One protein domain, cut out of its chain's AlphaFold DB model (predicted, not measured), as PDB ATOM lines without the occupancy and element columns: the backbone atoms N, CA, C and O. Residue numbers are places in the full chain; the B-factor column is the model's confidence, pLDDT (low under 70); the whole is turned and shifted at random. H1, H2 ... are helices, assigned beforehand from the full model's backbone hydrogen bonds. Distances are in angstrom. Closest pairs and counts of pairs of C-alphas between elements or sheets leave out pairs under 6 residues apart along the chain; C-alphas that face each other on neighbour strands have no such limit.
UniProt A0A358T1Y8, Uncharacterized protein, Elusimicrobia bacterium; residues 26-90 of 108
ATOM      1  N   ASN A  26     120.132  97.522  82.814       69.31
ATOM      2  CA  ASN A  26     120.832  96.697  81.833       69.31
ATOM      3  C   ASN A  26     121.043  95.248  82.310       69.31
ATOM      4  O   ASN A  26     121.047  94.328  81.495       69.31
ATOM      5  N   GLY A  27     121.206  95.009  83.614       71.94
ATOM      6  CA  GLY A  27     121.426  93.661  84.150       71.94
ATOM      7  C   GLY A  27     120.162  92.821  84.324       71.94
ATOM      8  O   GLY A  27     120.230  91.599  84.235       71.94
ATOM      9  N   ILE A  28     119.005  93.452  84.525       71.38
ATOM     10  CA  ILE A  28     117.699  92.778  84.558       71.38
ATOM     11  C   ILE A  28     117.310  92.341  83.133       71.38
ATOM     12  O   ILE A  28     116.887  91.202  82.935       71.38
ATOM     13  N   SER A  29     117.604  93.174  82.126       68.19
ATOM     14  CA  SER A  29     117.533  92.784  80.710       68.19
ATOM     15  C   SER A  29     118.414  91.561  80.401       68.19
ATOM     16  O   SER A  29     117.939  90.579  79.832       68.19
ATOM     17  N   MET A  30     119.662  91.546  80.882       69.75
ATOM     18  CA  MET A  30     120.601  90.432  80.677       69.75
ATOM     19  C   MET A  30     120.144  89.116  81.337       69.75
ATOM     20  O   MET A  30     120.345  88.039  80.780       69.75
ATOM     21  N   LEU A  31     119.494  89.199  82.504       68.12
ATOM     22  CA  LEU A  31     118.882  88.049  83.179       68.12
ATOM     23  C   LEU A  31     117.644  87.527  82.441       68.12
ATOM     24  O   LEU A  31     117.399  86.322  82.443       68.12
ATOM     25  N   SER A  32     116.875  88.402  81.788       65.62
ATOM     26  CA  SER A  32     115.697  87.983  81.018       65.62
ATOM     27  C   SER A  32     116.056  87.117  79.809       65.62
ATOM     28  O   SER A  32     115.324  86.185  79.500       65.62
ATOM     29  N   SER A  33     117.237  87.329  79.216       66.19
ATOM     30  CA  SER A  33     117.771  86.463  78.158       66.19
ATOM     31  C   SER A  33     118.068  85.038  78.639       66.19
ATOM     32  O   SER A  33     118.057  84.103  77.844       66.19
ATOM     33  N   ILE A  34     118.337  84.861  79.939       66.06
ATOM     34  CA  ILE A  34     118.556  83.549  80.570       66.06
ATOM     35  C   ILE A  34     117.209  82.898  80.919       66.06
ATOM     36  O   ILE A  34     117.053  81.684  80.818       66.06
ATOM     37  N   LEU A  35     116.215  83.705  81.295       67.62
ATOM     38  CA  LEU A  35     114.864  83.274  81.653       67.62
ATOM     39  C   LEU A  35     113.899  83.520  80.480       67.62
ATOM     40  O   LEU A  35     112.973  84.317  80.581       67.62
ATOM     41  N   ASN A  36     114.121  82.843  79.353       68.56
ATOM     42  CA  ASN A  36     113.417  83.050  78.075       68.56
ATOM     43  C   ASN A  36     111.984  82.458  78.036       68.56
ATOM     44  O   ASN A  36     111.586  81.787  77.088       68.56
ATOM     45  N   THR A  37     111.197  82.656  79.094       82.06
ATOM     46  CA  THR A  37     109.790  82.226  79.174       82.06
ATOM     47  C   THR A  37     108.865  83.436  79.064       82.06
ATOM     48  O   THR A  37     109.149  84.469  79.667       82.06
ATOM     49  N   ASP A  38     107.709  83.306  78.408       78.31
ATOM     50  CA  ASP A  38     106.725  84.397  78.237       78.31
ATOM     51  C   ASP A  38     106.354  85.094  79.556       78.31
ATOM     52  O   ASP A  38     106.266  86.321  79.644       78.31
ATOM     53  N   ARG A  39     106.216  84.306  80.632       78.94
ATOM     54  CA  ARG A  39     105.978  84.817  81.989       78.94
ATOM     55  C   ARG A  39     107.131  85.698  82.486       78.94
ATOM     56  O   ARG A  39     106.887  86.748  83.075       78.94
ATOM     57  N   ALA A  40     108.373  85.282  82.267       78.56
ATOM     58  CA  ALA A  40     109.558  86.010  82.712       78.56
ATOM     59  C   ALA A  40     109.776  87.299  81.903       78.56
ATOM     60  O   ALA A  40     110.139  88.324  82.481       78.56
ATOM     61  N   ILE A  41     109.447  87.292  80.608       78.75
ATOM     62  CA  ILE A  41     109.442  88.492  79.757       78.75
ATOM     63  C   ILE A  41     108.437  89.522  80.293       78.75
ATOM     64  O   ILE A  41     108.781  90.692  80.478       78.75
ATOM     65  N   GLY A  42     107.214  89.089  80.618       81.81
ATOM     66  CA  GLY A  42     106.184  89.966  81.181       81.81
ATOM     67  C   GLY A  42     106.602  90.614  82.508       81.81
ATOM     68  O   GLY A  42     106.444  91.825  82.686       81.81
ATOM     69  N   VAL A  43     107.191  89.831  83.416       80.75
ATOM     70  CA  VAL A  43     107.701  90.324  84.707       80.75
ATOM     71  C   VAL A  43     108.865  91.303  84.509       80.75
ATOM     72  O   VAL A  43     108.886  92.363  85.136       80.75
ATOM     73  N   ASN A  44     109.791  91.014  83.593       76.62
ATOM     74  CA  ASN A  44     110.923  91.888  83.282       76.62
ATOM     75  C   ASN A  44     110.468  93.286  82.820       76.62
ATOM     76  O   ASN A  44     110.941  94.309  83.323       76.62
ATOM     77  N   ILE A  45     109.473  93.340  81.928       82.62
ATOM     78  CA  ILE A  45     108.883  94.599  81.448       82.62
ATOM     79  C   ILE A  45     108.285  95.407  82.610       82.62
ATOM     80  O   ILE A  45     108.458  96.627  82.678       82.62
ATOM     81  N   GLN A  46     107.583  94.751  83.537       84.75
ATOM     82  CA  GLN A  46     106.990  95.424  84.697       84.75
ATOM     83  C   GLN A  46     108.052  95.985  85.651       84.75
ATOM     84  O   GLN A  46     107.907  97.114  86.134       84.75
ATOM     85  N   ILE A  47     109.136  95.242  85.881       83.19
ATOM     86  CA  ILE A  47     110.261  95.698  86.703       83.19
ATOM     87  C   ILE A  47     110.895  96.951  86.079       83.19
ATOM     88  O   ILE A  47     111.011  97.972  86.758       83.19
ATOM     89  N   MET A  48     111.211  96.931  84.778       80.19
ATOM     90  CA  MET A  48     111.777  98.093  84.070       80.19
ATOM     91  C   MET A  48     110.867  99.324  84.118       80.19
ATOM     92  O   MET A  48     111.323 100.429  84.421       80.19
ATOM     93  N   ARG A  49     109.556  99.148  83.905       84.38
ATOM     94  CA  ARG A  49     108.573 100.243  84.024       84.38
ATOM     95  C   ARG A  49     108.566 100.861  85.419       84.38
ATOM     96  O   ARG A  49     108.443 102.077  85.552       84.38
ATOM     97  N   THR A  50     108.689 100.035  86.452       84.94
ATOM     98  CA  THR A  50     108.693 100.491  87.845       84.94
ATOM     99  C   THR A  50     109.970 101.270  88.161       84.94
ATOM    100  O   THR A  50     109.888 102.374  88.696       84.94
ATOM    101  N   PHE A  51     111.135 100.766  87.744       80.69
ATOM    102  CA  PHE A  51     112.411 101.473  87.898       80.69
ATOM    103  C   PHE A  51     112.423 102.831  87.183       80.69
ATOM    104  O   PHE A  51     112.860 103.821  87.773       80.69
ATOM    105  N   ASN A  52     111.879 102.909  85.965       83.19
ATOM    106  CA  ASN A  52     111.774 104.178  85.242       83.19
ATOM    107  C   ASN A  52     110.834 105.174  85.920       83.19
ATOM    108  O   ASN A  52     111.159 106.355  85.987       83.19
ATOM    109  N   LYS A  53     109.720 104.720  86.503       83.25
ATOM    110  CA  LYS A  53     108.848 105.594  87.306       83.25
ATOM    111  C   LYS A  53     109.547 106.117  88.561       83.25
ATOM    112  O   LYS A  53     109.462 107.308  88.840       83.25
ATOM    113  N   ILE A  54     110.264 105.259  89.288       80.06
ATOM    114  CA  ILE A  54     111.018 105.659  90.487       80.06
ATOM    115  C   ILE A  54     112.089 106.696  90.120       80.06
ATOM    116  O   ILE A  54     112.185 107.735  90.772       80.06
ATOM    117  N   ARG A  55     112.847 106.467  89.038       79.31
ATOM    118  CA  ARG A  55     113.804 107.456  88.522       79.31
ATOM    119  C   ARG A  55     113.124 108.744  88.086       79.31
ATOM    120  O   ARG A  55     113.614 109.805  88.441       79.31
ATOM    121  N   ALA A  56     112.016 108.676  87.355       78.69
ATOM    122  CA  ALA A  56     111.291 109.865  86.915       78.69
ATOM    123  C   ALA A  56     110.831 110.721  88.104       78.69
ATOM    124  O   ALA A  56     110.958 111.937  88.053       78.69
ATOM    125  N   ILE A  57     110.377 110.100  89.197       78.75
ATOM    126  CA  ILE A  57     110.023 110.801  90.441       78.75
ATOM    127  C   ILE A  57     111.262 111.444  91.086       78.75
ATOM    128  O   ILE A  57     111.217 112.606  91.489       78.75
ATOM    129  N   LEU A  58     112.383 110.719  91.144       72.88
ATOM    130  CA  LEU A  58     113.648 111.248  91.663       72.88
ATOM    131  C   LEU A  58     114.143 112.443  90.832       72.88
ATOM    132  O   LEU A  58     114.462 113.483  91.401       72.88
ATOM    133  N   PHE A  59     114.137 112.343  89.503       72.56
ATOM    134  CA  PHE A  59     114.535 113.436  88.611       72.56
ATOM    135  C   PHE A  59     113.565 114.617  88.660       72.56
ATOM    136  O   PHE A  59     114.014 115.759  88.732       72.56
ATOM    137  N   ALA A  60     112.255 114.362  88.732       68.50
ATOM    138  CA  ALA A  60     111.255 115.413  88.894       68.50
ATOM    139  C   ALA A  60     111.504 116.231  90.169       68.50
ATOM    140  O   ALA A  60     111.352 117.448  90.145       68.50
ATOM    141  N   SER A  61     111.950 115.598  91.260       61.81
ATOM    142  CA  SER A  61     112.301 116.315  92.490       61.81
ATOM    143  C   SER A  61     113.575 117.159  92.364       61.81
ATOM    144  O   SER A  61     113.652 118.218  92.978       61.81
ATOM    145  N   VAL A  62     114.548 116.744  91.543       63.94
ATOM    146  CA  VAL A  62     115.805 117.481  91.318       63.94
ATOM    147  C   VAL A  62     115.573 118.710  90.445       63.94
ATOM    148  O   VAL A  62     116.010 119.798  90.811       63.94
ATOM    149  N   ASP A  63     114.834 118.574  89.344       66.06
ATOM    150  CA  ASP A  63     114.504 119.712  88.477       66.06
ATOM    151  C   ASP A  63     113.570 120.702  89.177       66.06
ATOM    152  O   ASP A  63     113.732 121.916  89.039       66.06
ATOM    153  N   LEU A  64     112.613 120.199  89.965       63.44
ATOM    154  CA  LEU A  64     111.738 121.035  90.783       63.44
ATOM    155  C   LEU A  64     112.541 121.777  91.857       63.44
ATOM    156  O   LEU A  64     112.397 122.988  91.991       63.44
ATOM    157  N   ARG A  65     113.426 121.079  92.577       64.06
ATOM    158  CA  ARG A  65     114.285 121.679  93.606       64.06
ATOM    159  C   ARG A  65     115.228 122.722  93.020       64.06
ATOM    160  O   ARG A  65     115.349 123.800  93.584       64.06
ATOM    161  N   ARG A  66     115.820 122.445  91.859       73.25
ATOM    162  CA  ARG A  66     116.697 123.387  91.160       73.25
ATOM    163  C   ARG A  66     115.938 124.628  90.685       73.25
ATOM    164  O   ARG A  66     116.426 125.738  90.859       73.25
ATOM    165  N   LYS A  67     114.730 124.464  90.131       69.06
ATOM    166  CA  LYS A  67     113.865 125.599  89.764       69.06
ATOM    167  C   LYS A  67     113.434 126.411  90.987       69.06
ATOM    168  O   LYS A  67     113.368 127.629  90.892       69.06
ATOM    169  N   ILE A  68     113.165 125.762  92.120       66.62
ATOM    170  CA  ILE A  68     112.849 126.440  93.384       66.62
ATOM    171  C   ILE A  68     114.064 127.222  93.898       66.62
ATOM    172  O   ILE A  68     113.908 128.395  94.205       66.62
ATOM    173  N   GLU A  69     115.266 126.643  93.908       72.06
ATOM    174  CA  GLU A  69     116.500 127.343  94.313       72.06
ATOM    175  C   GLU A  69     116.832 128.526  93.382       72.06
ATOM    176  O   GLU A  69     117.242 129.595  93.838       72.06
ATOM    177  N   GLU A  70     116.621 128.372  92.068       76.75
ATOM    178  CA  GLU A  70     116.771 129.460  91.091       76.75
ATOM    179  C   GLU A  70     115.737 130.583  91.304       76.75
ATOM    180  O   GLU A  70     116.047 131.753  91.060       76.75
ATOM    181  N   LEU A  71     114.522 130.253  91.762       66.50
ATOM    182  CA  LEU A  71     113.492 131.228  92.126       66.50
ATOM    183  C   LEU A  71     113.793 131.899  93.475       66.50
ATOM    184  O   LEU A  71     113.709 133.122  93.554       66.50
ATOM    185  N   GLU A  72     114.201 131.150  94.502       62.69
ATOM    186  CA  GLU A  72     114.580 131.689  95.820       62.69
ATOM    187  C   GLU A  72     115.682 132.756  95.665       62.69
ATOM    188  O   GLU A  72     115.517 133.888  96.120       62.69
ATOM    189  N   ARG A  73     116.723 132.472  94.867       68.56
ATOM    190  CA  ARG A  73     117.801 133.434  94.567       68.56
ATOM    191  C   ARG A  73     117.351 134.722  93.872       68.56
ATOM    192  O   ARG A  73     118.022 135.745  94.000       68.56
ATOM    193  N   LYS A  74     116.278 134.686  93.074       68.94
ATOM    194  CA  LYS A  74     115.812 135.854  92.301       68.94
ATOM    195  C   LYS A  74     114.937 136.810  93.114       68.94
ATOM    196  O   LYS A  74     114.847 137.976  92.740       68.94
ATOM    197  N   TYR A  75     114.309 136.351  94.200       63.00
ATOM    198  CA  TYR A  75     113.281 137.112  94.933       63.00
ATOM    199  C   TYR A  75     113.617 137.359  96.421       63.00
ATOM    200  O   TYR A  75     112.762 137.800  97.195       63.00
ATOM    201  N   ASP A  76     114.876 137.124  96.799       57.44
ATOM    202  CA  ASP A  76     115.408 136.952  98.163       57.44
ATOM    203  C   ASP A  76     115.156 138.090  99.181       57.44
ATOM    204  O   ASP A  76     115.335 137.891 100.385       57.44
ATOM    205  N   SER A  77     114.734 139.286  98.765       59.31
ATOM    206  CA  SER A  77     114.510 140.417  99.685       59.31
ATOM    207  C   SER A  77     113.040 140.748  99.957       59.31
ATOM    208  O   SER A  77     112.736 141.234 101.044       59.31
ATOM    209  N   GLN A  78     112.117 140.468  99.031       58.81
ATOM    210  CA  GLN A  78     110.711 140.896  99.153       58.81
ATOM    211  C   GLN A  78     109.737 139.768  99.523       58.81
ATOM    212  O   GLN A  78     108.628 140.053  99.964       58.81
ATOM    213  N   PHE A  79     110.138 138.500  99.386       61.22
ATOM    214  CA  PHE A  79     109.203 137.366  99.466       61.22
ATOM    215  C   PHE A  79     109.511 136.329 100.557       61.22
ATOM    216  O   PHE A  79     108.822 135.311 100.625       61.22
ATOM    217  N   LYS A  80     110.478 136.588 101.450       65.25
ATOM    218  CA  LYS A  80     110.823 135.672 102.559       65.25
ATOM    219  C   LYS A  80     109.604 135.269 103.397       65.25
ATOM    220  O   LYS A  80     109.374 134.087 103.610       65.25
ATOM    221  N   SER A  81     108.766 136.238 103.765       65.75
ATOM    222  CA  SER A  81     107.557 136.002 104.566       65.75
ATOM    223  C   SER A  81     106.511 135.132 103.861       65.75
ATOM    224  O   SER A  81     105.846 134.320 104.500       65.75
ATOM    225  N   VAL A  82     106.376 135.264 102.539       70.19
ATOM    226  CA  VAL A  82     105.440 134.462 101.734       70.19
ATOM    227  C   VAL A  82     105.942 133.024 101.611       70.19
ATOM    228  O   VAL A  82     105.157 132.080 101.696       70.19
ATOM    229  N   PHE A  83     107.252 132.843 101.452       65.62
ATOM    230  CA  PHE A  83     107.850 131.517 101.333       65.62
ATOM    231  C   PHE A  83     107.849 130.754 102.661       65.62
ATOM    232  O   PHE A  83     107.585 129.551 102.670       65.62
ATOM    233  N   ASP A  84     108.059 131.449 103.780       71.12
ATOM    234  CA  ASP A  84     107.932 130.875 105.123       71.12
ATOM    235  C   ASP A  84     106.497 130.397 105.393       71.12
ATOM    236  O   ASP A  84     106.297 129.290 105.898       71.12
ATOM    237  N   ALA A  85     105.491 131.169 104.965       73.62
ATOM    238  CA  ALA A  85     104.087 130.772 105.071       73.62
ATOM    239  C   ALA A  85     103.764 129.521 104.230       73.62
ATOM    240  O   ALA A  85     103.084 128.610 104.704       73.62
ATOM    241  N   ILE A  86     104.291 129.424 103.003       72.56
ATOM    242  CA  ILE A  86     104.108 128.236 102.152       72.56
ATOM    243  C   ILE A  86     104.847 127.022 102.737       72.56
ATOM    244  O   ILE A  86     104.289 125.924 102.754       72.56
ATOM    245  N   LYS A  87     106.064 127.202 103.270       71.25
ATOM    246  CA  LYS A  87     106.826 126.134 103.946       71.25
ATOM    247  C   LYS A  87     106.095 125.612 105.186       71.25
ATOM    248  O   LYS A  87     106.073 124.401 105.389       71.25
ATOM    249  N   MET A  88     105.442 126.482 105.958       67.81
ATOM    250  CA  MET A  88     104.589 126.073 107.083       67.81
ATOM    251  C   MET A  88     103.371 125.249 106.648       67.81
ATOM    252  O   MET A  88     102.981 124.332 107.364       67.81
ATOM    253  N   LEU A  89     102.790 125.531 105.478       68.25
ATOM    254  CA  LEU A  89     101.656 124.769 104.938       68.25
ATOM    255  C   LEU A  89     102.079 123.449 104.274       68.25
ATOM    256  O   LEU A  89     101.305 122.494 104.255       68.25
ATOM    257  N   MET A  90     103.293 123.394 103.716       63.12
ATOM    258  CA  MET A  90     103.871 122.189 103.106       63.12
ATOM    259  C   MET A  90     104.537 121.253 104.114       63.12
ATOM    260  O   MET A  90     104.763 120.087 103.783       63.12
TER     261      MET A  90
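What this domain is: This is residues 26 to 90 of the 108 residues of an uncharacterized protein of Elusimicrobia bacterium (UniProt A0A358T1Y8). One long helix, H2, makes the long axis, and the chain folds back at both of its ends: H1 lies beside its first turns as a short hairpin, while H3 heads back at the far end but stays away from it. The printed part has 65 residues with three named helices, H1, H2, H3 in chain order, and no named strand: all helix. It is an extended rod, 62 by 21 by 10 A, with a radius of gyration of the C-alphas of 21.0 A.

How they stand to each other: Begin with H2, residues 38 to 75. H1, residues 26 to 32, touches it at residues 40 to 48 alone; look at the closest C-alphas, Ser 32 and Ile 41, 6.4 A apart. This helical hairpin runs opposite ways at a shallow tilt of 18 degrees. H3, residues 80 to 90, is apart from H2 and H1. Every O i to N i+4 pair is within hydrogen-bond range in H1 and H3, and 33 of 34 in H2.

Where its parts are: Find C-alpha 38 at (106.725, 84.397, 78.237); from there H2 runs 55.7 A to C-alpha 75 at (113.281, 137.112, 94.933). H1 measures 10.1 A; H3 runs 15.2 A to C-alpha 90.

The domain as a whole: The C-alphas farthest apart, Thr 37 and Gln 78, are 62.0 A apart. Both links are tight, and the printed part has no cut. Mean pLDDT of the printed part is 71.8; look for values under 70 at 32 residues, among them 29 to 36 and 71 to 81.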